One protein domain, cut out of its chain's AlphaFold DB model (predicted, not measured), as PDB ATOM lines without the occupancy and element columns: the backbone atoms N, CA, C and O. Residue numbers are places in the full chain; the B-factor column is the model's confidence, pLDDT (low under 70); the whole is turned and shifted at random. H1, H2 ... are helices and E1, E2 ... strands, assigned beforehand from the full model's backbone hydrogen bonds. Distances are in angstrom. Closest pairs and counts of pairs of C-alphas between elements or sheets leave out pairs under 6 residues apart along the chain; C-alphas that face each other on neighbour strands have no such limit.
ATOM      1  N   MET A  11     175.118 167.931 179.615       91.56
ATOM      2  CA  MET A  11     175.494 166.713 178.897       91.56
ATOM      3  C   MET A  11     176.994 166.475 179.021       91.56
ATOM      4  O   MET A  11     177.783 167.398 178.839       91.56
ATOM      5  N   TYR A  12     177.396 165.229 179.240       90.00
ATOM      6  CA  TYR A  12     178.790 164.831 179.372       90.00
ATOM      7  C   TYR A  12     179.100 163.664 178.445       90.00
ATOM      8  O   TYR A  12     178.331 162.714 178.330       90.00
ATOM      9  N   ALA A  13     180.252 163.714 177.790       88.56
ATOM     10  CA  ALA A  13     180.821 162.584 177.084       88.56
ATOM     11  C   ALA A  13     181.721 161.797 178.039       88.56
ATOM     12  O   ALA A  13     182.680 162.346 178.587       88.56
ATOM     13  N   VAL A  14     181.434 160.510 178.206       86.31
ATOM     14  CA  VAL A  14     182.219 159.591 179.035       86.31
ATOM     15  C   VAL A  14     182.993 158.661 178.111       86.31
ATOM     16  O   VAL A  14     182.400 157.844 177.403       86.31
ATOM     17  N   ARG A  15     184.323 158.783 178.099       82.00
ATOM     18  CA  ARG A  15     185.184 157.864 177.352       82.00
ATOM     19  C   ARG A  15     185.370 156.568 178.123       82.00
ATOM     20  O   ARG A  15     185.901 156.583 179.231       82.00
ATOM     21  N   ILE A  16     185.034 155.458 177.484       81.50
ATOM     22  CA  ILE A  16     185.205 154.115 178.034       81.50
ATOM     23  C   ILE A  16     186.075 153.261 177.121       81.50
ATOM     24  O   ILE A  16     186.221 153.555 175.931       81.50
ATOM     25  N   GLN A  17     186.646 152.194 177.669       79.25
ATOM     26  CA  GLN A  17     187.338 151.208 176.851       79.25
ATOM     27  C   GLN A  17     186.345 150.412 175.995       79.25
ATOM     28  O   GLN A  17     185.195 150.183 176.373       79.25
ATOM     29  N   ALA A  18     186.780 150.032 174.797       79.75
ATOM     30  CA  ALA A  18     186.022 149.127 173.947       79.75
ATOM     31  C   ALA A  18     185.976 147.735 174.587       79.75
ATOM     32  O   ALA A  18     187.051 147.204 174.835       79.75
ATOM     33  N   ASP A  19     184.792 147.147 174.798       80.31
ATOM     34  CA  ASP A  19     184.630 145.751 175.234       80.31
ATOM     35  C   ASP A  19     185.194 144.818 174.156       80.31
ATOM     36  O   ASP A  19     184.640 144.780 173.056       80.31
ATOM     37  N   LEU A  20     186.316 144.137 174.415       77.75
ATOM     38  CA  LEU A  20     187.008 143.301 173.419       77.75
ATOM     39  C   LEU A  20     186.738 141.808 173.607       77.75
ATOM     40  O   LEU A  20     187.299 140.992 172.872       77.75
ATOM     41  N   ARG A  21     185.890 141.433 174.569       76.12
ATOM     42  CA  ARG A  21     185.585 140.028 174.829       76.12
ATOM     43  C   ARG A  21     184.967 139.382 173.578       76.12
ATOM     44  O   ARG A  21     184.007 139.916 173.005       76.12
ATOM     45  N   PRO A  22     185.520 138.252 173.099       69.31
ATOM     46  CA  PRO A  22     184.985 137.571 171.929       69.31
ATOM     47  C   PRO A  22     183.578 137.037 172.225       69.31
ATOM     48  O   PRO A  22     183.279 136.634 173.343       69.31
ATOM     49  N   ASN A  23     182.716 137.007 171.204       67.06
ATOM     50  CA  ASN A  23     181.373 136.407 171.251       67.06
ATOM     51  C   ASN A  23     180.361 137.030 172.229       67.06
ATOM     52  O   ASN A  23     179.286 136.462 172.413       67.06
ATOM     53  N   GLN A  24     180.630 138.203 172.804       65.19
ATOM     54  CA  GLN A  24     179.609 138.896 173.584       65.19
ATOM     55  C   GLN A  24     178.553 139.521 172.672       65.19
ATOM     56  O   GLN A  24     178.793 140.519 171.988       65.19
ATOM     57  N   THR A  25     177.362 138.927 172.690       62.53
ATOM     58  CA  THR A  25     176.139 139.507 172.124       62.53
ATOM     59  C   THR A  25     175.673 140.730 172.919       62.53
ATOM     60  O   THR A  25     175.042 141.613 172.343       62.53
ATOM     61  N   ASN A  26     176.049 140.820 174.201       66.88
ATOM     62  CA  ASN A  26     175.573 141.818 175.163       66.88
ATOM     63  C   ASN A  26     176.721 142.642 175.775       66.88
ATOM     64  O   ASN A  26     176.845 142.769 176.996       66.88
ATOM     65  N   ARG A  27     177.581 143.209 174.917       76.31
ATOM     66  CA  ARG A  27     178.670 144.101 175.355       76.31
ATOM     67  C   ARG A  27     178.119 145.200 176.263       76.31
ATOM     68  O   ARG A  27     177.066 145.766 175.971       76.31
ATOM     69  N   TYR A  28     178.837 145.508 177.340       80.12
ATOM     70  CA  TYR A  28     178.442 146.516 178.337       80.12
ATOM     71  C   TYR A  28     177.171 146.208 179.153       80.12
ATOM     72  O   TYR A  28     176.672 147.107 179.829       80.12
ATOM     73  N   GLN A  29     176.633 144.983 179.111       80.00
ATOM     74  CA  GLN A  29     175.530 144.533 179.987       80.00
ATOM     75  C   GLN A  29     175.958 143.458 180.995       80.00
ATOM     76  O   GLN A  29     175.128 142.894 181.709       80.00
ATOM     77  N   GLU A  30     177.246 143.149 181.050       74.31
ATOM     78  CA  GLU A  30     177.825 142.169 181.959       74.31
ATOM     79  C   GLU A  30     178.764 142.881 182.928       74.31
ATOM     80  O   GLU A  30     179.434 143.848 182.556       74.31
ATOM     81  N   TYR A  31     178.794 142.415 184.179       69.75
ATOM     82  CA  TYR A  31     179.802 142.876 185.132       69.75
ATOM     83  C   TYR A  31     181.195 142.415 184.681       69.75
ATOM     84  O   TYR A  31     181.300 141.436 183.930       69.75
ATOM     85  N   PRO A  32     182.261 143.113 185.104       65.44
ATOM     86  CA  PRO A  32     183.600 142.546 185.028       65.44
ATOM     87  C   PRO A  32     183.650 141.190 185.722       65.44
ATOM     88  O   PRO A  32     182.997 140.985 186.749       65.44
ATOM     89  N   LEU A  33     184.484 140.300 185.198       69.31
ATOM     90  CA  LEU A  33     184.992 139.188 185.985       69.31
ATOM     91  C   LEU A  33     185.919 139.727 187.079       69.31
ATOM     92  O   LEU A  33     186.536 140.787 186.927       69.31
ATOM     93  N   TRP A  34     186.037 139.001 188.186       63.81
ATOM     94  CA  TRP A  34     186.891 139.426 189.291       63.81
ATOM     95  C   TRP A  34     188.342 139.637 188.844       63.81
ATOM     96  O   TRP A  34     188.964 140.624 189.220       63.81
ATOM     97  N   GLU A  35     188.868 138.769 187.985       66.00
ATOM     98  CA  GLU A  35     190.225 138.874 187.447       66.00
ATOM     99  C   GLU A  35     190.410 140.173 186.650       66.00
ATOM    100  O   GLU A  35     191.446 140.830 186.749       66.00
ATOM    101  N   GLU A  36     189.382 140.585 185.899       67.06
ATOM    102  CA  GLU A  36     189.373 141.851 185.157       67.06
ATOM    103  C   GLU A  36     189.396 143.052 186.111       67.06
ATOM    104  O   GLU A  36     190.069 144.042 185.818       67.06
ATOM    105  N   TYR A  37     188.713 142.954 187.256       64.88
ATOM    106  CA  TYR A  37     188.719 143.970 188.311       64.88
ATOM    107  C   TYR A  37     190.068 144.015 189.051       64.88
ATOM    108  O   TYR A  37     190.699 145.069 189.129       64.88
ATOM    109  N   ASP A  38     190.579 142.876 189.522       61.56
ATOM    110  CA  ASP A  38     191.827 142.754 190.289       61.56
ATOM    111  C   ASP A  38     193.043 143.311 189.520       61.56
ATOM    112  O   ASP A  38     193.919 143.974 190.087       61.56
ATOM    113  N   HIS A  39     193.053 143.142 188.193       60.78
ATOM    114  CA  HIS A  39     194.068 143.708 187.303       60.78
ATOM    115  C   HIS A  39     194.063 145.242 187.221       60.78
ATOM    116  O   HIS A  39     195.111 145.831 186.938       60.78
ATOM    117  N   VAL A  40     192.925 145.903 187.450       57.00
ATOM    118  CA  VAL A  40     192.858 147.374 187.486       57.00
ATOM    119  C   VAL A  40     193.485 147.907 188.777       57.00
ATOM    120  O   VAL A  40     194.221 148.899 188.740       57.00
ATOM    121  N   TRP A  41     193.264 147.214 189.896       53.41
ATOM    122  CA  TRP A  41     193.569 147.730 191.231       53.41
ATOM    123  C   TRP A  41     194.919 147.308 191.805       53.41
ATOM    124  O   TRP A  41     195.449 148.048 192.630       53.41
ATOM    125  N   ARG A  42     195.530 146.191 191.375       56.56
ATOM    126  CA  ARG A  42     196.840 145.747 191.899       56.56
ATOM    127  C   ARG A  42     198.016 146.323 191.097       56.56
ATOM    128  O   ARG A  42     198.324 145.822 190.010       56.56
ATOM    129  N   PRO A  43     198.762 147.321 191.623       51.22
ATOM    130  CA  PRO A  43     199.873 147.955 190.904       51.22
ATOM    131  C   PRO A  43     200.999 146.973 190.559       51.22
ATOM    132  O   PRO A  43     201.691 147.139 189.561       51.22
ATOM    133  N   GLU A  44     201.135 145.922 191.363       55.84
ATOM    134  CA  GLU A  44     202.125 144.844 191.247       55.84
ATOM    135  C   GLU A  44     201.878 143.956 190.014       55.84
ATOM    136  O   GLU A  44     202.785 143.289 189.513       55.84
ATOM    137  N   ILE A  45     200.648 143.989 189.489       51.97
ATOM    138  CA  ILE A  45     200.191 143.220 188.329       51.97
ATOM    139  C   ILE A  45     200.066 144.111 187.077       51.97
ATOM    140  O   ILE A  45     199.957 143.587 185.969       51.97
ATOM    141  N   LYS A  46     200.213 145.446 187.197       49.22
ATOM    142  CA  LYS A  46     200.109 146.405 186.068       49.22
ATOM    143  C   LYS A  46     200.984 146.056 184.862       49.22
ATOM    144  O   LYS A  46     200.620 146.383 183.736       49.22
ATOM    145  N   ASN A  47     202.112 145.384 185.091       49.72
ATOM    146  CA  ASN A  47     203.056 145.007 184.040       49.72
ATOM    147  C   ASN A  47     202.839 143.594 183.481       49.72
ATOM    148  O   ASN A  47     203.488 143.237 182.502       49.72
ATOM    149  N   ARG A  48     201.984 142.766 184.099       39.66
ATOM    150  CA  ARG A  48     201.893 141.341 183.752       39.66
ATOM    151  C   ARG A  48     200.813 141.006 182.746       39.66
ATOM    152  O   ARG A  48     200.956 139.983 182.084       39.66
ATOM    153  N   VAL A  49     199.777 141.827 182.574       40.44
ATOM    154  CA  VAL A  49     198.721 141.444 181.644       40.44
ATOM    155  C   VAL A  49     198.030 142.629 180.977       40.44
ATOM    156  O   VAL A  49     197.421 143.481 181.615       40.44
ATOM    157  N   GLY A  50     198.082 142.648 179.645       43.66
ATOM    158  CA  GLY A  50     197.277 143.515 178.784       43.66
ATOM    159  C   GLY A  50     195.790 143.139 178.724       43.66
ATOM    160  O   GLY A  50     195.109 143.612 177.823       43.66
ATOM    161  N   LEU A  51     195.288 142.321 179.659       43.16
ATOM    162  CA  LEU A  51     193.917 141.791 179.719       43.16
ATOM    163  C   LEU A  51     192.922 142.776 180.356       43.16
ATOM    164  O   LEU A  51     192.011 142.386 181.075       43.16
ATOM    165  N   GLN A  52     193.038 144.068 180.055       51.06
ATOM    166  CA  GLN A  52     191.848 144.915 180.099       51.06
ATOM    167  C   GLN A  52     191.123 144.673 178.780       51.06
ATOM    168  O   GLN A  52     191.218 145.494 177.867       51.06
ATOM    169  N   ASN A  53     190.461 143.517 178.640       50.78
ATOM    170  CA  ASN A  53     189.652 143.163 177.467       50.78
ATOM    171  C   ASN A  53     188.367 144.002 177.430       50.78
ATOM    172  O   ASN A  53     187.263 143.500 177.260       50.78
ATOM    173  N   GLY A  54     188.527 145.315 177.579       48.00
ATOM    174  CA  GLY A  54     187.470 146.290 177.496       48.00
ATOM    175  C   GLY A  54     186.669 146.520 178.758       48.00
ATOM    176  O   GLY A  54     185.608 147.140 178.704       48.00
ATOM    177  N   PHE A  55     187.223 146.110 179.892       53.22
ATOM    178  CA  PHE A  55     186.754 146.585 181.173       53.22
ATOM    179  C   PHE A  55     187.420 147.916 181.538       53.22
ATOM    180  O   PHE A  55     188.642 148.040 181.646       53.22
ATOM    181  N   HIS A  56     186.576 148.915 181.763       55.28
ATOM    182  CA  HIS A  56     186.857 149.955 182.732       55.28
ATOM    183  C   HIS A  56     185.585 150.165 183.541       55.28
ATOM    184  O   HIS A  56     184.498 150.149 182.967       55.28
ATOM    185  N   GLU A  57     185.754 150.387 184.842       54.75
ATOM    186  CA  GLU A  57     184.745 150.565 185.902       54.75
ATOM    187  C   GLU A  57     183.573 151.491 185.571       54.75
ATOM    188  O   GLU A  57     182.617 151.586 186.329       54.75
ATOM    189  N   CYS A  58     183.612 152.194 184.446       55.19
ATOM    190  CA  CYS A  58     182.810 153.374 184.268       55.19
ATOM    191  C   CYS A  58     181.322 153.097 183.964       55.19
ATOM    192  O   CYS A  58     180.477 153.974 184.144       55.19
ATOM    193  N   VAL A  59     180.957 151.917 183.440       62.97
ATOM    194  CA  VAL A  59     179.583 151.700 182.946       62.97
ATOM    195  C   VAL A  59     179.174 150.240 182.933       62.97
ATOM    196  O   VAL A  59     179.813 149.423 182.274       62.97
ATOM    197  N   ASN A  60     178.023 149.948 183.534       70.00
ATOM    198  CA  ASN A  60     177.246 148.766 183.202       70.00
ATOM    199  C   ASN A  60     175.820 149.185 182.818       70.00
ATOM    200  O   ASN A  60     175.152 149.857 183.585       70.00
ATOM    201  N   PHE A  61     175.327 148.793 181.641       78.75
ATOM    202  CA  PHE A  61     173.922 148.969 181.240       78.75
ATOM    203  C   PHE A  61     173.002 147.866 181.792       78.75
ATOM    204  O   PHE A  61     171.837 147.764 181.394       78.75
ATOM    205  N   LYS A  62     173.511 147.020 182.689       82.38
ATOM    206  CA  LYS A  62     172.749 146.005 183.403       82.38
ATOM    207  C   LYS A  62     171.824 146.664 184.410       82.38
ATOM    208  O   LYS A  62     172.251 147.397 185.298       82.38
ATOM    209  N   ASN A  63     170.545 146.363 184.247       83.56
ATOM    210  CA  ASN A  63     169.517 146.752 185.187       83.56
ATOM    211  C   ASN A  63     169.658 145.934 186.479       83.56
ATOM    212  O   ASN A  63     169.670 144.702 186.440       83.56
ATOM    213  N   PHE A  64     169.717 146.632 187.601       80.69
ATOM    214  CA  PHE A  64     169.653 146.111 188.948       80.69
ATOM    215  C   PHE A  64     168.493 146.805 189.668       80.69
ATOM    216  O   PHE A  64     168.547 148.003 189.929       80.69
ATOM    217  N   GLU A  65     167.412 146.064 189.923       85.56
ATOM    218  CA  GLU A  65     166.232 146.559 190.658       85.56
ATOM    219  C   GLU A  65     165.618 147.858 190.088       85.56
ATOM    220  O   GLU A  65     165.101 148.706 190.808       85.56
ATOM    221  N   GLY A  66     165.653 148.022 188.763       86.56
ATOM    222  CA  GLY A  66     165.133 149.208 188.076       86.56
ATOM    223  C   GLY A  66     166.171 150.312 187.876       86.56
ATOM    224  O   GLY A  66     165.866 151.304 187.214       86.56
ATOM    225  N   GLN A  67     167.397 150.140 188.367       86.19
ATOM    226  CA  GLN A  67     168.479 151.109 188.264       86.19
ATOM    227  C   GLN A  67     169.674 150.559 187.487       86.19
ATOM    228  O   GLN A  67     169.934 149.365 187.422       86.19
ATOM    229  N   ILE A  68     170.426 151.462 186.889       85.62
ATOM    230  CA  ILE A  68     171.758 151.232 186.360       85.62
ATOM    231  C   ILE A  68     172.717 152.005 187.245       85.62
ATOM    232  O   ILE A  68     172.482 153.174 187.543       85.62
ATOM    233  N   GLN A  69     173.796 151.352 187.645       81.06
ATOM    234  CA  GLN A  69     174.861 151.989 188.399       81.06
ATOM    235  C   GLN A  69     176.141 151.935 187.580       81.06
ATOM    236  O   GLN A  69     176.396 150.981 186.839       81.06
ATOM    237  N   GLY A  70     176.950 152.967 187.726       78.88
ATOM    238  CA  GLY A  70     178.277 152.997 187.152       78.88
ATOM    239  C   GLY A  70     179.185 153.890 187.964       78.88
ATOM    240  O   GLY A  70     178.780 154.511 188.948       78.88
ATOM    241  N   TYR A  71     180.430 153.933 187.524       76.94
ATOM    242  CA  TYR A  71     181.459 154.734 188.149       76.94
ATOM    243  C   TYR A  71     181.935 155.772 187.138       76.94
ATOM    244  O   TYR A  71     181.821 155.592 185.932       76.94
ATOM    245  N   LEU A  72     182.480 156.887 187.581       73.06
ATOM    246  CA  LEU A  72     183.233 157.767 186.709       73.06
ATOM    247  C   LEU A  72     184.699 157.689 187.112       73.06
ATOM    248  O   LEU A  72     185.023 157.570 188.299       73.06
ATOM    249  N   PRO A  73     185.603 157.735 186.129       64.06
ATOM    250  CA  PRO A  73     187.018 157.710 186.419       64.06
ATOM    251  C   PRO A  73     187.425 158.953 187.212       64.06
ATOM    252  O   PRO A  73     186.891 160.040 186.966       64.06
ATOM    253  N   PRO A  74     188.392 158.823 188.135       57.19
ATOM    254  CA  PRO A  74     188.903 159.965 188.873       57.19
ATOM    255  C   PRO A  74     189.558 160.961 187.906       57.19
ATOM    256  O   PRO A  74     190.300 160.580 186.997       57.19
ATOM    257  N   LYS A  75     189.297 162.257 188.102       57.09
ATOM    258  CA  LYS A  75     189.908 163.321 187.296       57.09
ATOM    259  C   LYS A  75     191.428 163.344 187.518       57.09
ATOM    260  O   LYS A  75     191.870 163.448 188.664       57.09
ATOM    261  N   PRO A  76     192.247 163.362 186.453       44.94
ATOM    262  CA  PRO A  76     193.631 163.798 186.573       44.94
ATOM    263  C   PRO A  76     193.636 165.300 186.912       44.94
ATOM    264  O   PRO A  76     193.289 166.115 186.059       44.94
ATOM    265  N   GLY A  77     193.996 165.680 188.144       43.44
ATOM    266  CA  GLY A  77     194.337 167.076 188.471       43.44
ATOM    267  C   GLY A  77     193.331 167.923 189.268       43.44
ATOM    268  O   GLY A  77     193.368 169.139 189.140       43.44
ATOM    269  N   GLY A  78     192.469 167.335 190.103       44.22
ATOM    270  CA  GLY A  78     191.974 168.005 191.324       44.22
ATOM    271  C   GLY A  78     190.849 169.048 191.223       44.22
ATOM    272  O   GLY A  78     189.900 168.926 191.985       44.22
ATOM    273  N   ASP A  79     190.870 170.025 190.310       43.50
ATOM    274  CA  ASP A  79     190.115 171.268 190.587       43.50
ATOM    275  C   ASP A  79     188.827 171.509 189.758       43.50
ATOM    276  O   ASP A  79     188.819 171.488 188.524       43.50
ATOM    277  N   SER A  80     187.727 171.675 190.507       41.81
ATOM    278  CA  SER A  80     186.613 172.651 190.417       41.81
ATOM    279  C   SER A  80     185.545 172.695 189.306       41.81
ATOM    280  O   SER A  80     184.604 173.456 189.484       41.81
ATOM    281  N   ASP A  81     185.587 171.890 188.243       53.16
ATOM    282  CA  ASP A  81     184.498 171.859 187.229       53.16
ATOM    283  C   ASP A  81     183.745 170.513 187.237       53.16
ATOM    284  O   ASP A  81     183.678 169.816 186.219       53.16
ATOM    285  N   TRP A  82     183.275 170.073 188.407       68.12
ATOM    286  CA  TRP A  82     182.539 168.810 188.521       68.12
ATOM    287  C   TRP A  82     181.052 168.958 188.199       68.12
ATOM    288  O   TRP A  82     180.507 170.054 188.117       68.12
ATOM    289  N   ILE A  83     180.438 167.804 187.937       73.69
ATOM    290  CA  ILE A  83     178.989 167.632 187.963       73.69
ATOM    291  C   ILE A  83     178.570 167.890 189.404       73.69
ATOM    292  O   ILE A  83     179.072 167.194 190.289       73.69
ATOM    293  N   ASP A  84     177.719 168.886 189.628       76.94
ATOM    294  CA  ASP A  84     177.212 169.156 190.968       76.94
ATOM    295  C   ASP A  84     176.333 167.973 191.411       76.94
ATOM    296  O   ASP A  84     175.667 167.341 190.594       76.94
ATOM    297  N   ASP A  85     176.332 167.641 192.697       71.69
ATOM    298  CA  ASP A  85     175.617 166.473 193.247       71.69
ATOM    299  C   ASP A  85     174.119 166.527 192.953       71.69
ATOM    300  O   ASP A  85     173.468 165.508 192.718       71.69
ATOM    301  N   ASP A  86     173.609 167.755 192.939       75.94
ATOM    302  CA  ASP A  86     172.220 168.089 192.676       75.94
ATOM    303  C   ASP A  86     171.912 168.188 191.169       75.94
ATOM    304  O   ASP A  86     170.748 168.347 190.787       75.94
ATOM    305  N   ASP A  87     172.920 168.091 190.291       81.38
ATOM    306  CA  ASP A  87     172.708 168.104 188.848       81.38
ATOM    307  C   ASP A  87     172.196 166.744 188.366       81.38
ATOM    308  O   ASP A  87     172.892 165.724 188.381       81.38
ATOM    309  N   GLU A  88     171.001 166.750 187.779       87.81
ATOM    310  CA  GLU A  88     170.638 165.709 186.831       87.81
ATOM    311  C   GLU A  88     171.458 165.884 185.548       87.81
ATOM    312  O   GLU A  88     171.389 166.920 184.875       87.81
ATOM    313  N   VAL A  89     172.197 164.844 185.163       91.44
ATOM    314  CA  VAL A  89     173.045 164.885 183.965       91.44
ATOM    315  C   VAL A  89     172.666 163.853 182.919       91.44
ATOM    316  O   VAL A  89     171.993 162.852 183.172       91.44
ATOM    317  N   CYS A  90     173.124 164.107 181.699       92.88
ATOM    318  CA  CYS A  90     173.038 163.176 180.590       92.88
ATOM    319  C   CYS A  90     174.438 162.699 180.198       92.88
ATOM    320  O   CYS A  90     175.272 163.498 179.770       92.88
ATOM    321  N   PHE A  91     174.691 161.396 180.299       92.12
ATOM    322  CA  PHE A  91     175.937 160.782 179.856       92.12
ATOM    323  C   PHE A  91     175.805 160.201 178.455       92.12
ATOM    324  O   PHE A  91     174.931 159.383 178.178       92.12
ATOM    325  N   VAL A  92     176.735 160.574 177.582       90.56
ATOM    326  CA  VAL A  92     176.952 159.985 176.263       90.56
ATOM    327  C   VAL A  92     178.209 159.129 176.336       90.56
ATOM    328  O   VAL A  92     179.313 159.648 176.507       90.56
ATOM    329  N   PHE A  93     178.059 157.817 176.195       89.25
ATOM    330  CA  PHE A  93     179.170 156.882 176.342       89.25
ATOM    331  C   PHE A  93     179.856 156.645 175.014       89.25
ATOM    332  O   PHE A  93     179.228 156.232 174.035       89.25
ATOM    333  N   VAL A  94     181.156 156.911 175.001       87.25
ATOM    334  CA  VAL A  94     181.968 156.918 173.796       87.25
ATOM    335  C   VAL A  94     183.166 156.005 173.974       87.25
ATOM    336  O   VAL A  94     183.938 156.150 174.916       87.25
ATOM    337  N   THR A  95     183.384 155.094 173.041       85.38
ATOM    338  CA  THR A  95     184.550 154.212 173.082       85.38
ATOM    339  C   THR A  95     185.836 154.969 172.749       85.38
ATOM    340  O   THR A  95     185.852 155.865 171.903       85.38
ATOM    341  N   ASN A  96     186.931 154.655 173.437       75.88
ATOM    342  CA  ASN A  96     188.235 155.293 173.261       75.88
ATOM    343  C   ASN A  96     189.180 154.480 172.354       75.88
ATOM    344  O   ASN A  96     188.807 153.454 171.783       75.88
ATOM    345  N   LYS A  97     190.428 154.957 172.221       65.50
ATOM    346  CA  LYS A  97     191.521 154.155 171.666       65.50
ATOM    347  C   LYS A  97     191.815 153.018 172.646       65.50
ATOM    348  O   LYS A  97     192.446 153.230 173.679       65.50
ATOM    349  N   SER A  98     191.319 151.835 172.319       62.44
ATOM    350  CA  SER A  98     191.611 150.584 173.015       62.44
ATOM    351  C   SER A  98     193.109 150.256 172.995       62.44
ATOM    352  O   SER A  98     193.878 150.851 172.242       62.44
ATOM    353  N   ARG A  99     193.529 149.266 173.794       66.88
ATOM    354  CA  ARG A  99     194.909 148.743 173.776       66.88
ATOM    355  C   ARG A  99     195.272 147.995 172.483       66.88
ATOM    356  O   ARG A  99     196.452 147.757 172.243       66.88
ATOM    357  N   ILE A 100     194.284 147.655 171.653       70.56
ATOM    358  CA  ILE A 100     194.490 147.162 170.284       70.56
ATOM    359  C   ILE A 100     194.796 148.307 169.312       70.56
ATOM    360  O   ILE A 100     194.575 149.485 169.610       70.56
ATOM    361  N   SER A 101     195.315 147.970 168.130       78.75
ATOM    362  CA  SER A 101     195.630 148.982 167.119       78.75
ATOM    363  C   SER A 101     194.377 149.768 166.712       78.75
ATOM    364  O   SER A 101     193.261 149.251 166.742       78.75
ATOM    365  N   LYS A 102     194.556 151.029 166.294       80.38
ATOM    366  CA  LYS A 102     193.446 151.850 165.783       80.38
ATOM    367  C   LYS A 102     192.697 151.123 164.656       80.38
ATOM    368  O   LYS A 102     191.478 151.066 164.701       80.38
ATOM    369  N   ALA A 103     193.430 150.520 163.718       82.94
ATOM    370  CA  ALA A 103     192.854 149.773 162.603       82.94
ATOM    371  C   ALA A 103     192.009 148.578 163.072       82.94
ATOM    372  O   ALA A 103     190.933 148.333 162.543       82.94
ATOM    373  N   GLU A 104     192.459 147.849 164.095       83.50
ATOM    374  CA  GLU A 104     191.704 146.728 164.659       83.50
ATOM    375  C   GLU A 104     190.426 147.201 165.364       83.50
ATOM    376  O   GLU A 104     189.350 146.653 165.137       83.50
ATOM    377  N   ALA A 105     190.512 148.275 166.152       80.00
ATOM    378  CA  ALA A 105     189.350 148.868 166.805       80.00
ATOM    379  C   ALA A 105     188.339 149.441 165.793       80.00
ATOM    380  O   ALA A 105     187.129 149.334 165.997       80.00
ATOM    381  N   GLU A 106     188.822 150.021 164.692       82.88
ATOM    382  CA  GLU A 106     188.002 150.469 163.562       82.88
ATOM    383  C   GLU A 106     187.329 149.286 162.854       82.88
ATOM    384  O   GLU A 106     186.125 149.338 162.616       82.88
ATOM    385  N   ASN A 107     188.058 148.191 162.605       84.81
ATOM    386  CA  ASN A 107     187.516 146.969 161.997       84.81
ATOM    387  C   ASN A 107     186.412 146.329 162.847       84.81
ATOM    388  O   ASN A 107     185.455 145.778 162.308       84.81
ATOM    389  N   LEU A 108     186.527 146.416 164.173       82.62
ATOM    390  CA  LEU A 108     185.503 145.940 165.103       82.62
ATOM    391  C   LEU A 108     184.334 146.927 165.272       82.62
ATOM    392  O   LEU A 108     183.355 146.595 165.938       82.62
ATOM    393  N   GLY A 109     184.419 148.134 164.700       85.44
ATOM    394  CA  GLY A 109     183.408 149.179 164.872       85.44
ATOM    395  C   GLY A 109     183.341 149.723 166.300       85.44
ATOM    396  O   GLY A 109     182.277 150.139 166.750       85.44
ATOM    397  N   LEU A 110     184.464 149.687 167.022       83.31
ATOM    398  CA  LEU A 110     184.563 150.080 168.429       83.31
ATOM    399  C   LEU A 110     185.452 151.301 168.642       83.31
ATOM    400  O   LEU A 110     185.614 151.731 169.778       83.31
ATOM    401  N   TYR A 111     186.061 151.869 167.606       87.00
ATOM    402  CA  TYR A 111     186.870 153.077 167.745       87.00
ATOM    403  C   TYR A 111     186.030 154.340 167.554       87.00
ATOM    404  O   TYR A 111     185.367 154.493 166.530       87.00
ATOM    405  N   ASP A 112     186.098 155.264 168.516       88.44
ATOM    406  CA  ASP A 112     185.401 156.555 168.463       88.44
ATOM    407  C   ASP A 112     183.905 156.413 168.152       88.44
ATOM    408  O   ASP A 112     183.369 157.054 167.246       88.44
ATOM    409  N   THR A 113     183.220 155.551 168.901       90.81
ATOM    410  CA  THR A 113     181.804 155.244 168.673       90.81
ATOM    411  C   THR A 113     180.951 155.567 169.887       90.81
ATOM    412  O   THR A 113     181.383 155.355 171.016       90.81
ATOM    413  N   ILE A 114     179.738 156.080 169.671       92.19
ATOM    414  CA  ILE A 114     178.737 156.196 170.734       92.19
ATOM    415  C   ILE A 114     178.107 154.820 170.899       92.19
ATOM    416  O   ILE A 114     177.561 154.284 169.934       92.19
ATOM    417  N   ILE A 115     178.166 154.266 172.103       91.56
ATOM    418  CA  ILE A 115     177.595 152.946 172.407       91.56
ATOM    419  C   ILE A 115     176.294 153.038 173.198       91.56
ATOM    420  O   ILE A 115     175.471 152.133 173.135       91.56
ATOM    421  N   GLY A 116     176.069 154.140 173.907       92.75
ATOM    422  CA  GLY A 116     174.877 154.304 174.716       92.75
ATOM    423  C   GLY A 116     174.738 155.697 175.295       92.75
ATOM    424  O   GLY A 116     175.638 156.533 175.203       92.75
ATOM    425  N   ILE A 117     173.572 155.931 175.879       94.31
ATOM    426  CA  ILE A 117     173.197 157.185 176.516       94.31
ATOM    427  C   ILE A 117     172.415 156.900 177.791       94.31
ATOM    428  O   ILE A 117     171.624 155.959 177.842       94.31
ATOM    429  N   GLN A 118     172.626 157.714 178.813       94.25
ATOM    430  CA  GLN A 118     171.883 157.684 180.064       94.25
ATOM    431  C   GLN A 118     171.465 159.104 180.414       94.25
ATOM    432  O   GLN A 118     172.232 160.037 180.195       94.25
ATOM    433  N   VAL A 119     170.235 159.281 180.889       94.00
ATOM    434  CA  VAL A 119     169.626 160.603 181.087       94.00
ATOM    435  C   VAL A 119     169.071 160.720 182.501       94.00
ATOM    436  O   VAL A 119     168.450 159.782 182.997       94.00
ATOM    437  N   GLY A 120     169.244 161.876 183.138       91.88
ATOM    438  CA  GLY A 120     168.826 162.060 184.528       91.88
ATOM    439  C   GLY A 120     169.610 161.142 185.459       91.88
ATOM    440  O   GLY A 120     169.024 160.450 186.287       91.88
ATOM    441  N   CYS A 121     170.919 161.042 185.225       90.62
ATOM    442  CA  CYS A 121     171.812 160.382 186.160       90.62
ATOM    443  C   CYS A 121     172.034 161.307 187.350       90.62
ATOM    444  O   CYS A 121     172.241 162.504 187.151       90.62
ATOM    445  N   CYS A 122     172.028 160.735 188.548       88.38
ATOM    446  CA  CYS A 122     172.360 161.438 189.778       88.38
ATOM    447  C   CYS A 122     173.737 160.978 190.241       88.38
ATOM    448  O   CYS A 122     174.020 159.771 190.266       88.38
ATOM    449  N   MET A 123     174.578 161.935 190.616       84.56
ATOM    450  CA  MET A 123     175.846 161.640 191.265       84.56
ATOM    451  C   MET A 123     175.579 161.278 192.723       84.56
ATOM    452  O   MET A 123     174.783 161.920 193.400       84.56
ATOM    453  N   THR A 124     176.232 160.233 193.214       73.00
ATOM    454  CA  THR A 124     176.156 159.852 194.625       73.00
ATOM    455  C   THR A 124     177.558 159.841 195.200       73.00
ATOM    456  O   THR A 124     178.413 159.076 194.744       73.00
ATOM    457  N   TRP A 125     177.787 160.665 196.219       61.31
ATOM    458  CA  TRP A 125     178.997 160.593 197.027       61.31
ATOM    459  C   TRP A 125     178.821 159.524 198.084       61.31
ATOM    460  O   TRP A 125     177.869 159.548 198.860       61.31
ATOM    461  N   GLY A 126     179.743 158.574 198.114       52.41
ATOM    462  CA  GLY A 126     179.700 157.499 199.085       52.41
ATOM    463  C   GLY A 126     181.090 156.966 199.324       52.41
ATOM    464  O   GLY A 126     181.608 156.206 198.519       52.41
ATOM    465  N   VAL A 127     181.673 157.386 200.445       44.28
ATOM    466  CA  VAL A 127     182.818 156.739 201.106       44.28
ATOM    467  C   VAL A 127     182.349 155.575 201.980       44.28
ATOM    468  O   VAL A 127     183.167 154.891 202.590       44.28
ATOM    469  N   HIS A 167     180.463 157.513 192.054       77.19
ATOM    470  CA  HIS A 167     179.354 156.662 191.668       77.19
ATOM    471  C   HIS A 167     178.255 157.513 191.051       77.19
ATOM    472  O   HIS A 167     177.998 158.640 191.479       77.19
ATOM    473  N   TYR A 168     177.588 156.958 190.051       84.25
ATOM    474  CA  TYR A 168     176.327 157.501 189.586       84.25
ATOM    475  C   TYR A 168     175.287 156.398 189.513       84.25
ATOM    476  O   TYR A 168     175.587 155.221 189.281       84.25
ATOM    477  N   THR A 169     174.037 156.812 189.662       86.94
ATOM    478  CA  THR A 169     172.876 155.966 189.416       86.94
ATOM    479  C   THR A 169     172.032 156.580 188.310       86.94
ATOM    480  O   THR A 169     171.994 157.795 188.121       86.94
ATOM    481  N   CYS A 170     171.383 155.732 187.523       91.19
ATOM    482  CA  CYS A 170     170.484 156.129 186.453       91.19
ATOM    483  C   CYS A 170     169.277 155.188 186.448       91.19
ATOM    484  O   CYS A 170     169.470 153.972 186.445       91.19
ATOM    485  N   PRO A 171     168.030 155.683 186.395       92.44
ATOM    486  CA  PRO A 171     166.880 154.813 186.183       92.44
ATOM    487  C   PRO A 171     167.039 154.006 184.889       92.44
ATOM    488  O   PRO A 171     167.395 154.544 183.839       92.44
ATOM    489  N   SER A 172     166.770 152.703 184.933       91.50
ATOM    490  CA  SER A 172     166.973 151.803 183.788       91.50
ATOM    491  C   SER A 172     166.101 152.165 182.575       91.50
ATOM    492  O   SER A 172     166.508 151.982 181.416       91.50
ATOM    493  N   GLU A 173     164.922 152.757 182.802       94.44
ATOM    494  CA  GLU A 173     164.098 153.316 181.733       94.44
ATOM    495  C   GLU A 173     164.728 154.551 181.072       94.44
ATOM    496  O   GLU A 173     164.435 154.821 179.904       94.44
ATOM    497  N   ASN A 174     165.641 155.242 181.764       95.38
ATOM    498  CA  ASN A 174     166.360 156.418 181.269       95.38
ATOM    499  C   ASN A 174     167.692 156.100 180.582       95.38
ATOM    500  O   ASN A 174     168.435 157.003 180.196       95.38
ATOM    501  N   SER A 175     167.984 154.819 180.406       93.94
ATOM    502  CA  SER A 175     169.226 154.348 179.819       93.94
ATOM    503  C   SER A 175     168.982 153.634 178.501       93.94
ATOM    504  O   SER A 175     168.050 152.842 178.364       93.94
ATOM    505  N   LEU A 176     169.819 153.875 177.506       94.38
ATOM    506  CA  LEU A 176     169.745 153.234 176.205       94.38
ATOM    507  C   LEU A 176     171.140 152.790 175.779       94.38
ATOM    508  O   LEU A 176     171.962 153.609 175.380       94.38
ATOM    509  N   LEU A 177     171.361 151.478 175.807       92.88
ATOM    510  CA  LEU A 177     172.446 150.841 175.073       92.88
ATOM    511  C   LEU A 177     172.018 150.674 173.612       92.88
ATOM    512  O   LEU A 177     170.928 150.169 173.334       92.88
ATOM    513  N   LEU A 178     172.848 151.111 172.673       91.81
ATOM    514  CA  LEU A 178     172.543 151.061 171.247       91.81
ATOM    515  C   LEU A 178     172.800 149.651 170.709       91.81
ATOM    516  O   LEU A 178     173.858 149.076 170.938       91.81
ATOM    517  N   SER A 179     171.865 149.111 169.924       89.62
ATOM    518  CA  SER A 179     172.040 147.807 169.267       89.62
ATOM    519  C   SER A 179     173.141 147.834 168.206       89.62
ATOM    520  O   SER A 179     173.619 146.790 167.771       89.62
ATOM    521  N   ARG A 180     173.499 149.034 167.731       90.00
ATOM    522  CA  ARG A 180     174.607 149.291 166.810       90.00
ATOM    523  C   ARG A 180     175.321 150.576 167.243       90.00
ATOM    524  O   ARG A 180     174.647 151.606 167.321       90.00
ATOM    525  N   PRO A 181     176.640 150.544 167.498       91.19
ATOM    526  CA  PRO A 181     177.393 151.748 167.828       91.19
ATOM    527  C   PRO A 181     177.331 152.799 166.710       91.19
ATOM    528  O   PRO A 181     177.316 152.470 165.522       91.19
ATOM    529  N   ILE A 182     177.311 154.078 167.084       91.94
ATOM    530  CA  ILE A 182     177.315 155.202 166.138       91.94
ATOM    531  C   ILE A 182     178.767 155.649 165.919       91.94
ATOM    532  O   ILE A 182     179.367 156.164 166.863       91.94
ATOM    533  N   PRO A 183     179.340 155.520 164.711       91.56
ATOM    534  CA  PRO A 183     180.735 155.872 164.449       91.56
ATOM    535  C   PRO A 183     180.982 157.383 164.451       91.56
ATOM    536  O   PRO A 183     180.046 158.184 164.336       91.56
ATOM    537  N   ASN A 184     182.254 157.778 164.510       89.69
ATOM    538  CA  ASN A 184     182.733 159.164 164.534       89.69
ATOM    539  C   ASN A 184     182.032 159.994 165.620       89.69
ATOM    540  O   ASN A 184     181.417 161.033 165.344       89.69
ATOM    541  N   ALA A 185     182.037 159.480 166.845       90.12
ATOM    542  CA  ALA A 185     181.436 160.112 168.005       90.12
ATOM    543  C   ALA A 185     182.028 161.501 168.238       90.12
ATOM    544  O   ALA A 185     181.269 162.452 168.421       90.12
ATOM    545  N   SER A 186     183.356 161.635 168.146       86.25
ATOM    546  CA  SER A 186     184.053 162.910 168.330       86.25
ATOM    547  C   SER A 186     183.490 164.012 167.424       86.25
ATOM    548  O   SER A 186     183.133 165.078 167.918       86.25
ATOM    549  N   GLU A 187     183.272 163.715 166.135       85.75
ATOM    550  CA  GLU A 187     182.706 164.645 165.135       85.75
ATOM    551  C   GLU A 187     181.300 165.119 165.485       85.75
ATOM    552  O   GLU A 187     180.873 166.219 165.109       85.75
ATOM    553  N   LYS A 188     180.553 164.272 166.188       87.56
ATOM    554  CA  LYS A 188     179.157 164.514 166.538       87.56
ATOM    555  C   LYS A 188     179.042 165.322 167.822       87.56
ATOM    556  O   LYS A 188     178.189 166.210 167.878       87.56
ATOM    557  N   ILE A 189     179.899 165.044 168.801       86.38
ATOM    558  CA  ILE A 189     179.780 165.564 170.168       86.38
ATOM    559  C   ILE A 189     180.724 166.735 170.477       86.38
ATOM    560  O   ILE A 189     180.430 167.491 171.395       86.38
ATOM    561  N   PHE A 190     181.801 166.942 169.713       79.50
ATOM    562  CA  PHE A 190     182.748 168.038 169.950       79.50
ATOM    563  C   PHE A 190     182.796 169.049 168.793       79.50
ATOM    564  O   PHE A 190     182.515 168.727 167.631       79.50
ATOM    565  N   PRO A 191     183.136 170.319 169.076       68.38
ATOM    566  CA  PRO A 191     183.384 171.313 168.044       68.38
ATOM    567  C   PRO A 191     184.732 171.059 167.344       68.38
ATOM    568  O   PRO A 191     185.702 170.620 167.951       68.38
ATOM    569  N   ARG A 192     184.826 171.393 166.047       67.31
ATOM    570  CA  ARG A 192     186.006 171.109 165.195       67.31
ATOM    571  C   ARG A 192     187.342 171.628 165.741       67.31
ATOM    572  O   ARG A 192     188.368 171.046 165.425       67.31
ATOM    573  N   LYS A 193     187.354 172.713 166.522       58.72
ATOM    574  CA  LYS A 193     188.596 173.257 167.099       58.72
ATOM    575  C   LYS A 193     189.186 172.359 168.189       58.72
ATOM    576  O   LYS A 193     190.389 172.365 168.375       58.72
ATOM    577  N   GLU A 194     188.362 171.546 168.843       61.91
ATOM    578  CA  GLU A 194     188.792 170.623 169.897       61.91
ATOM    579  C   GLU A 194     189.128 169.231 169.350       61.91
ATOM    580  O   GLU A 194     189.662 168.406 170.077       61.91
ATOM    581  N   HIS A 195     188.869 168.958 168.066       58.28
ATOM    582  CA  HIS A 195     189.118 167.646 167.457       58.28
ATOM    583  C   HIS A 195     190.581 167.202 167.505       58.28
ATOM    584  O   HIS A 195     190.843 166.013 167.673       58.28
ATOM    585  N   ASN A 196     191.513 168.143 167.340       50.88
ATOM    586  CA  ASN A 196     192.934 167.836 167.180       50.88
ATOM    587  C   ASN A 196     193.699 167.836 168.514       50.88
ATOM    588  O   ASN A 196     194.615 167.037 168.673       50.88
ATOM    589  N   ASP A 197     193.274 168.648 169.489       45.31
ATOM    590  CA  ASP A 197     193.883 168.718 170.834       45.31
ATOM    591  C   ASP A 197     193.276 167.710 171.819       45.31
ATOM    592  O   ASP A 197     193.660 167.593 172.985       45.31
ATOM    593  N   CYS A 198     192.314 166.933 171.342       46.34
ATOM    594  CA  CYS A 198     191.678 165.858 172.066       46.34
ATOM    595  C   CYS A 198     192.567 164.602 172.080       46.34
ATOM    596  O   CYS A 198     192.194 163.528 171.613       46.34
ATOM    597  N   VAL A 199     193.750 164.724 172.681       48.56
ATOM    598  CA  VAL A 199     194.471 163.589 173.264       48.56
ATOM    599  C   VAL A 199     193.684 163.185 174.513       48.56
ATOM    600  O   VAL A 199     193.975 163.602 175.630       48.56
ATOM    601  N   TRP A 200     192.576 162.463 174.320       57.50
ATOM    602  CA  TRP A 200     191.778 161.946 175.431       57.50
ATOM    603  C   TRP A 200     192.630 160.931 176.184       57.50
ATOM    604  O   TRP A 200     192.934 159.860 175.658       57.50
ATOM    605  N   GLY A 201     193.002 161.265 177.420       55.66
ATOM    606  CA  GLY A 201     193.476 160.267 178.366       55.66
ATOM    607  C   GLY A 201     192.424 159.168 178.516       55.66
ATOM    608  O   GLY A 201     191.217 159.424 178.426       55.66
ATOM    609  N   VAL A 202     192.887 157.936 178.710       59.94
ATOM    610  CA  VAL A 202     192.022 156.799 179.038       59.94
ATOM    611  C   VAL A 202     191.157 157.206 180.237       59.94
ATOM    612  O   VAL A 202     191.679 157.738 181.213       59.94
ATOM    613  N   ASN A 203     189.844 156.988 180.134       64.38
ATOM    614  CA  ASN A 203     188.863 157.292 181.178       64.38
ATOM    615  C   ASN A 203     188.745 158.784 181.505       64.38
ATOM    616  O   ASN A 203     189.101 159.252 182.582       64.38
ATOM    617  N   SER A 204     188.215 159.544 180.556       75.94
ATOM    618  CA  SER A 204     187.922 160.959 180.759       75.94
ATOM    619  C   SER A 204     186.435 161.233 180.588       75.94
ATOM    620  O   SER A 204     185.784 160.712 179.680       75.94
ATOM    621  N   VAL A 205     185.917 162.073 181.476       82.19
ATOM    622  CA  VAL A 205     184.576 162.654 181.408       82.19
ATOM    623  C   VAL A 205     184.745 164.109 181.009       82.19
ATOM    624  O   VAL A 205     185.608 164.796 181.559       82.19
ATOM    625  N   ARG A 206     183.968 164.590 180.037       83.56
ATOM    626  CA  ARG A 206     183.959 166.013 179.679       83.56
ATOM    627  C   ARG A 206     182.562 166.507 179.395       83.56
ATOM    628  O   ARG A 206     181.794 165.835 178.717       83.56
ATOM    629  N   GLU A 207     182.290 167.718 179.846       86.75
ATOM    630  CA  GLU A 207     181.080 168.440 179.488       86.75
ATOM    631  C   GLU A 207     181.034 168.711 177.975       86.75
ATOM    632  O   GLU A 207     182.020 169.112 177.349       86.75
ATOM    633  N   ILE A 208     179.868 168.492 177.377       87.12
ATOM    634  CA  ILE A 208     179.569 168.772 175.979       87.12
ATOM    635  C   ILE A 208     179.115 170.233 175.888       87.12
ATOM    636  O   ILE A 208     177.946 170.550 176.073       87.12
ATOM    637  N   LYS A 209     180.046 171.132 175.549       85.12
ATOM    638  CA  LYS A 209     179.797 172.589 175.461       85.12
ATOM    639  C   LYS A 209     179.111 173.044 174.164       85.12
ATOM    640  O   LYS A 209     178.985 174.238 173.894       85.12
ATOM    641  N   ILE A 210     178.696 172.104 173.316       83.25
ATOM    642  CA  ILE A 210     177.907 172.392 172.113       83.25
ATOM    643  C   ILE A 210     176.414 172.287 172.413       83.25
ATOM    644  O   ILE A 210     175.994 171.600 173.334       83.25
ATOM    645  N   LYS A 211     175.603 172.910 171.558       86.12
ATOM    646  CA  LYS A 211     174.142 172.779 171.573       86.12
ATOM    647  C   LYS A 211     173.705 171.295 171.594       86.12
ATOM    648  O   LYS A 211     174.013 170.597 170.615       86.12
ATOM    649  N   PRO A 212     172.982 170.819 172.631       86.38
ATOM    650  CA  PRO A 212     172.490 169.439 172.746       86.38
ATOM    651  C   PRO A 212     171.795 168.914 171.484       86.38
ATOM    652  O   PRO A 212     171.952 167.754 171.102       86.38
ATOM    653  N   GLU A 213     171.097 169.786 170.752       89.06
ATOM    654  CA  GLU A 213     170.376 169.466 169.518       89.06
ATOM    655  C   GLU A 213     171.286 168.912 168.420       89.06
ATOM    656  O   GLU A 213     170.827 168.217 167.512       89.06
ATOM    657  N   ARG A 214     172.585 169.224 168.445       88.12
ATOM    658  CA  ARG A 214     173.545 168.623 167.516       88.12
ATOM    659  C   ARG A 214     173.759 167.139 167.823       88.12
ATOM    660  O   ARG A 214     173.690 166.337 166.894       88.12
ATOM    661  N   VAL A 215     173.957 166.782 169.091       88.44
ATOM    662  CA  VAL A 215     174.113 165.385 169.528       88.44
ATOM    663  C   VAL A 215     172.810 164.617 169.308       88.44
ATOM    664  O   VAL A 215     172.812 163.550 168.698       88.44
ATOM    665  N   ILE A 216     171.682 165.213 169.699       91.88
ATOM    666  CA  ILE A 216     170.345 164.635 169.527       91.88
ATOM    667  C   ILE A 216     170.048 164.342 168.054       91.88
ATOM    668  O   ILE A 216     169.612 163.240 167.741       91.88
ATOM    669  N   ARG A 217     170.317 165.282 167.134       92.12
ATOM    670  CA  ARG A 217     170.109 165.058 165.689       92.12
ATOM    671  C   ARG A 217     170.981 163.939 165.137       92.12
ATOM    672  O   ARG A 217     170.540 163.207 164.252       92.12
ATOM    673  N   ALA A 218     172.210 163.813 165.635       89.56
ATOM    674  CA  ALA A 218     173.078 162.717 165.239       89.56
ATOM    675  C   ALA A 218     172.484 161.370 165.672       89.56
ATOM    676  O   ALA A 218     172.434 160.457 164.858       89.56
ATOM    677  N   ILE A 219     171.968 161.263 166.899       91.69
ATOM    678  CA  ILE A 219     171.327 160.037 167.393       91.69
ATOM    679  C   ILE A 219     170.001 159.762 166.661       91.69
ATOM    680  O   ILE A 219     169.774 158.632 166.237       91.69
ATOM    681  N   ASP A 220     169.163 160.784 166.437       93.94
ATOM    682  CA  ASP A 220     167.891 160.668 165.702       93.94
ATOM    683  C   ASP A 220     168.092 160.000 164.341       93.94
ATOM    684  O   ASP A 220     167.429 159.012 164.041       93.94
ATOM    685  N   LYS A 221     169.047 160.501 163.547       92.31
ATOM    686  CA  LYS A 221     169.330 159.983 162.203       92.31
ATOM    687  C   LYS A 221     169.733 158.504 162.211       92.31
ATOM    688  O   LYS A 221     169.454 157.795 161.253       92.31
ATOM    689  N   TYR A 222     170.425 158.055 163.257       91.69
ATOM    690  CA  TYR A 222     170.887 156.668 163.366       91.69
ATOM    691  C   TYR A 222     169.817 155.723 163.904       91.69
ATOM    692  O   TYR A 222     169.810 154.547 163.546       91.69
ATOM    693  N   LEU A 223     168.936 156.219 164.774       92.81
ATOM    694  CA  LEU A 223     167.893 155.405 165.388       92.81
ATOM    695  C   LEU A 223     166.583 155.407 164.602       92.81
ATOM    696  O   LEU A 223     165.748 154.539 164.850       92.81
ATOM    697  N   GLU A 224     166.388 156.330 163.661       90.69
ATOM    698  CA  GLU A 224     165.230 156.332 162.772       90.69
ATOM    699  C   GLU A 224     165.110 154.993 162.022       90.69
ATOM    700  O   GLU A 224     166.072 154.474 161.461       90.69
ATOM    701  N   GLY A 225     163.922 154.383 162.077       87.31
ATOM    702  CA  GLY A 225     163.673 153.061 161.493       87.31
ATOM    703  C   GLY A 225     164.210 151.870 162.302       87.31
ATOM    704  O   GLY A 225     163.979 150.727 161.917       87.31
ATOM    705  N   THR A 226     164.879 152.098 163.436       90.44
ATOM    706  CA  THR A 226     165.283 151.024 164.357       90.44
ATOM    707  C   THR A 226     164.199 150.749 165.402       90.44
ATOM    708  O   THR A 226     163.438 151.641 165.787       90.44
ATOM    709  N   GLY A 227     164.175 149.531 165.952       92.75
ATOM    710  CA  GLY A 227     163.284 149.179 167.067       92.75
ATOM    711  C   GLY A 227     163.543 149.970 168.361       92.75
ATOM    712  O   GLY A 227     162.709 149.958 169.261       92.75
ATOM    713  N   GLN A 228     164.668 150.689 168.463       94.12
ATOM    714  CA  GLN A 228     165.049 151.462 169.650       94.12
ATOM    715  C   GLN A 228     164.518 152.906 169.639       94.12
ATOM    716  O   GLN A 228     164.549 153.589 170.669       94.12
ATOM    717  N   TYR A 229     163.987 153.377 168.504       93.44
ATOM    718  CA  TYR A 229     163.507 154.751 168.341       93.44
ATOM    719  C   TYR A 229     162.416 155.174 169.347       93.44
ATOM    720  O   TYR A 229     162.480 156.304 169.842       93.44
ATOM    721  N   PRO A 230     161.439 154.322 169.731       95.31
ATOM    722  CA  PRO A 230     160.449 154.687 170.747       95.31
ATOM    723  C   PRO A 230     161.065 154.999 172.119       95.31
ATOM    724  O   PRO A 230     160.686 155.989 172.751       95.31
ATOM    725  N   LYS A 231     162.057 154.204 172.559       94.69
ATOM    726  CA  LYS A 231     162.784 154.464 173.812       94.69
ATOM    727  C   LYS A 231     163.545 155.784 173.709       94.69
ATOM    728  O   LYS A 231     163.395 156.648 174.568       94.69
ATOM    729  N   TRP A 232     164.254 155.995 172.599       95.19
ATOM    730  CA  TRP A 232     164.970 157.243 172.339       95.19
ATOM    731  C   TRP A 232     164.070 158.488 172.362       95.19
ATOM    732  O   TRP A 232     164.424 159.475 173.003       95.19
ATOM    733  N   LYS A 233     162.872 158.449 171.758       94.12
ATOM    734  CA  LYS A 233     161.910 159.569 171.826       94.12
ATOM    735  C   LYS A 233     161.564 159.960 173.264       94.12
ATOM    736  O   LYS A 233     161.357 161.140 173.538       94.12
ATOM    737  N   THR A 234     161.478 158.983 174.164       94.12
ATOM    738  CA  THR A 234     161.193 159.221 175.584       94.12
ATOM    739  C   THR A 234     162.371 159.908 176.269       94.12
ATOM    740  O   THR A 234     162.172 160.922 176.936       94.12
ATOM    741  N   LEU A 235     163.596 159.432 176.026       93.69
ATOM    742  CA  LEU A 235     164.822 160.038 176.560       93.69
ATOM    743  C   LEU A 235     165.032 161.463 176.046       93.69
ATOM    744  O   LEU A 235     165.257 162.381 176.828       93.69
ATOM    745  N   LYS A 236     164.866 161.674 174.738       93.94
ATOM    746  CA  LYS A 236     164.987 162.986 174.093       93.94
ATOM    747  C   LYS A 236     164.078 164.034 174.737       93.94
ATOM    748  O   LYS A 236     164.507 165.161 174.952       93.94
ATOM    749  N   LYS A 237     162.838 163.670 175.088       92.94
ATOM    750  CA  LYS A 237     161.919 164.578 175.793       92.94
ATOM    751  C   LYS A 237     162.437 164.997 177.168       92.94
ATOM    752  O   LYS A 237     162.079 166.078 177.602       92.94
ATOM    753  N   LYS A 238     163.215 164.156 177.857       91.75
ATOM    754  CA  LYS A 238     163.833 164.513 179.143       91.75
ATOM    755  C   LYS A 238     165.008 165.468 178.954       91.75
ATOM    756  O   LYS A 238     165.097 166.436 179.685       91.75
ATOM    757  N   ILE A 239     165.828 165.248 177.924       90.50
ATOM    758  CA  ILE A 239     166.962 166.132 177.605       90.50
ATOM    759  C   ILE A 239     166.483 167.546 177.216       90.50
ATOM    760  O   ILE A 239     167.150 168.525 177.516       90.50
ATOM    761  N   CYS A 240     165.341 167.662 176.529       88.19
ATOM    762  CA  CYS A 240     164.811 168.944 176.041       88.19
ATOM    763  C   CYS A 240     163.846 169.667 177.004       88.19
ATOM    764  O   CYS A 240     163.228 170.646 176.579       88.19
ATOM    765  N   LYS A 241     163.624 169.152 178.217       82.81
ATOM    766  CA  LYS A 241     162.744 169.769 179.228       82.81
ATOM    767  C   LYS A 241     163.487 170.812 180.050       82.81
ATOM    768  O   LYS A 241     162.786 171.746 180.504       82.81
TER     769      LYS A 241
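This is residues 11 to 127 and 167 to 241 of the 241 residues of an uncharacterized protein of Fibrobacter sp. UWH6 (UniProt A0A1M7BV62). A strongly twisted sheet of seven strands bends along E4 and folds part of the way back on itself, with E2 returning towards E1 and E7, and a pair of helices, H4 and H5, packs side by side on one face over E4 and E6. Short helix H3 packs over E3 beside H4, while H1 and H2 lie off the sheet, H1 between two long loops at the opposite end of the longest axis from H4 and H5, and H2 between two short links from E3 and to E4. The printed part has 192 residues with five named helices and seven named strands, in the order E1 H1 E2 E3 H2 E4 E5 E6 H3 E7 H4 H5. The sheet is branched and mixed, with E1 and E3 parallel and its other neighbour pairs antiparallel; the class is mixed, helices and strands, with under half of the residues in named elements. The whole is compact and rounded, with a radius of gyration of the C-alphas of 16.3 A and spans of 48 by 40 by 39 A.

E1, residues 11 to 16, begins with C-alpha 11 at (175.494, 166.713, 178.897) and is 15.9 A long. H1 follows at residues 34 to 41, and E2 at residues 67 to 72 is 16.3 A long. E3 is residues 89 to 95, 19.1 A, and H2 is residues 102 to 107. E4, residues 114 to 124, is the longest strand; it spans 24.3 A from C-alpha 114 at (178.737, 156.196, 170.734) and bends by 78 degrees at residue 120. E5 is residues 167 to 171, 13.8 A. E6, residues 175 to 182, is 15.9 A long and bends by 90 degrees at residue 179. H3 is residues 185 to 189 and E7 residues 205 to 207. H4, residues 212 to 223, is 16.5 A long, and H5, residues 229 to 239, is 15.1 A long and ends with C-alpha 239 at (166.962, 166.132, 177.605).

E4 has three neighbours: E3 on one side, beside residues 114 to 121, and on the other side E6, beside 114 to 118, and E5, beside 121 to 124. Between E3 and E4, N 91 and O 118 are 2.8 A apart; between E4 and E6, N 117 and O 176 are 2.9 A apart; between E4 and E5, N 124 and O 167 are 2.9 A apart. E1 is parallel to E3 at 31 degrees, with N 14 to O 92 at 2.9 A. Edge strand E7 is antiparallel to E1, with N 13 to O 206 at 2.8 A. Edge strand E2 is antiparallel to E5, with N 68 to O 170 at 2.7 A. The closest C-alphas of E2 and E7, those of Leu 72 and Val 205, are 7.3 A apart. H4 and H5 form a helical hairpin and lie on the same face of the sheet; they touch, closest at the C-alphas of Leu 223 and Tyr 229, 5.3 A, at a shallow tilt of 6 degrees, opposite ways. H5 is over E4 and E6 at a height over the sheet of 9.1 A. H3 is on the sheet, over E3, and touches residues 214 to 218 of H4 alone, closest at the C-alphas of Ile 189 and Val 215, 5.7 A. H1 and H2 are not on the sheet and are apart from each other. In H2 and H3 every O i to N i+4 pair is within hydrogen-bond range; the counts are 3 of 4 in H1, 7 of 8 in H4 and 6 of 7 in H5.

The two C-alphas farthest apart, those of Glu 44 and Gly 225, are 49.3 A apart. Residues 128 to 166 are not printed, and C-alphas 127 and 167 are 10.1 A apart across this cut. The links E1 to H1, H1 to E2, E2 to E3 and H3 to E7 are long. The mean pLDDT of the printed part is 76.6; 63 residues are under 70, among them 31 to 59, 73 to 82 and 191 to 203.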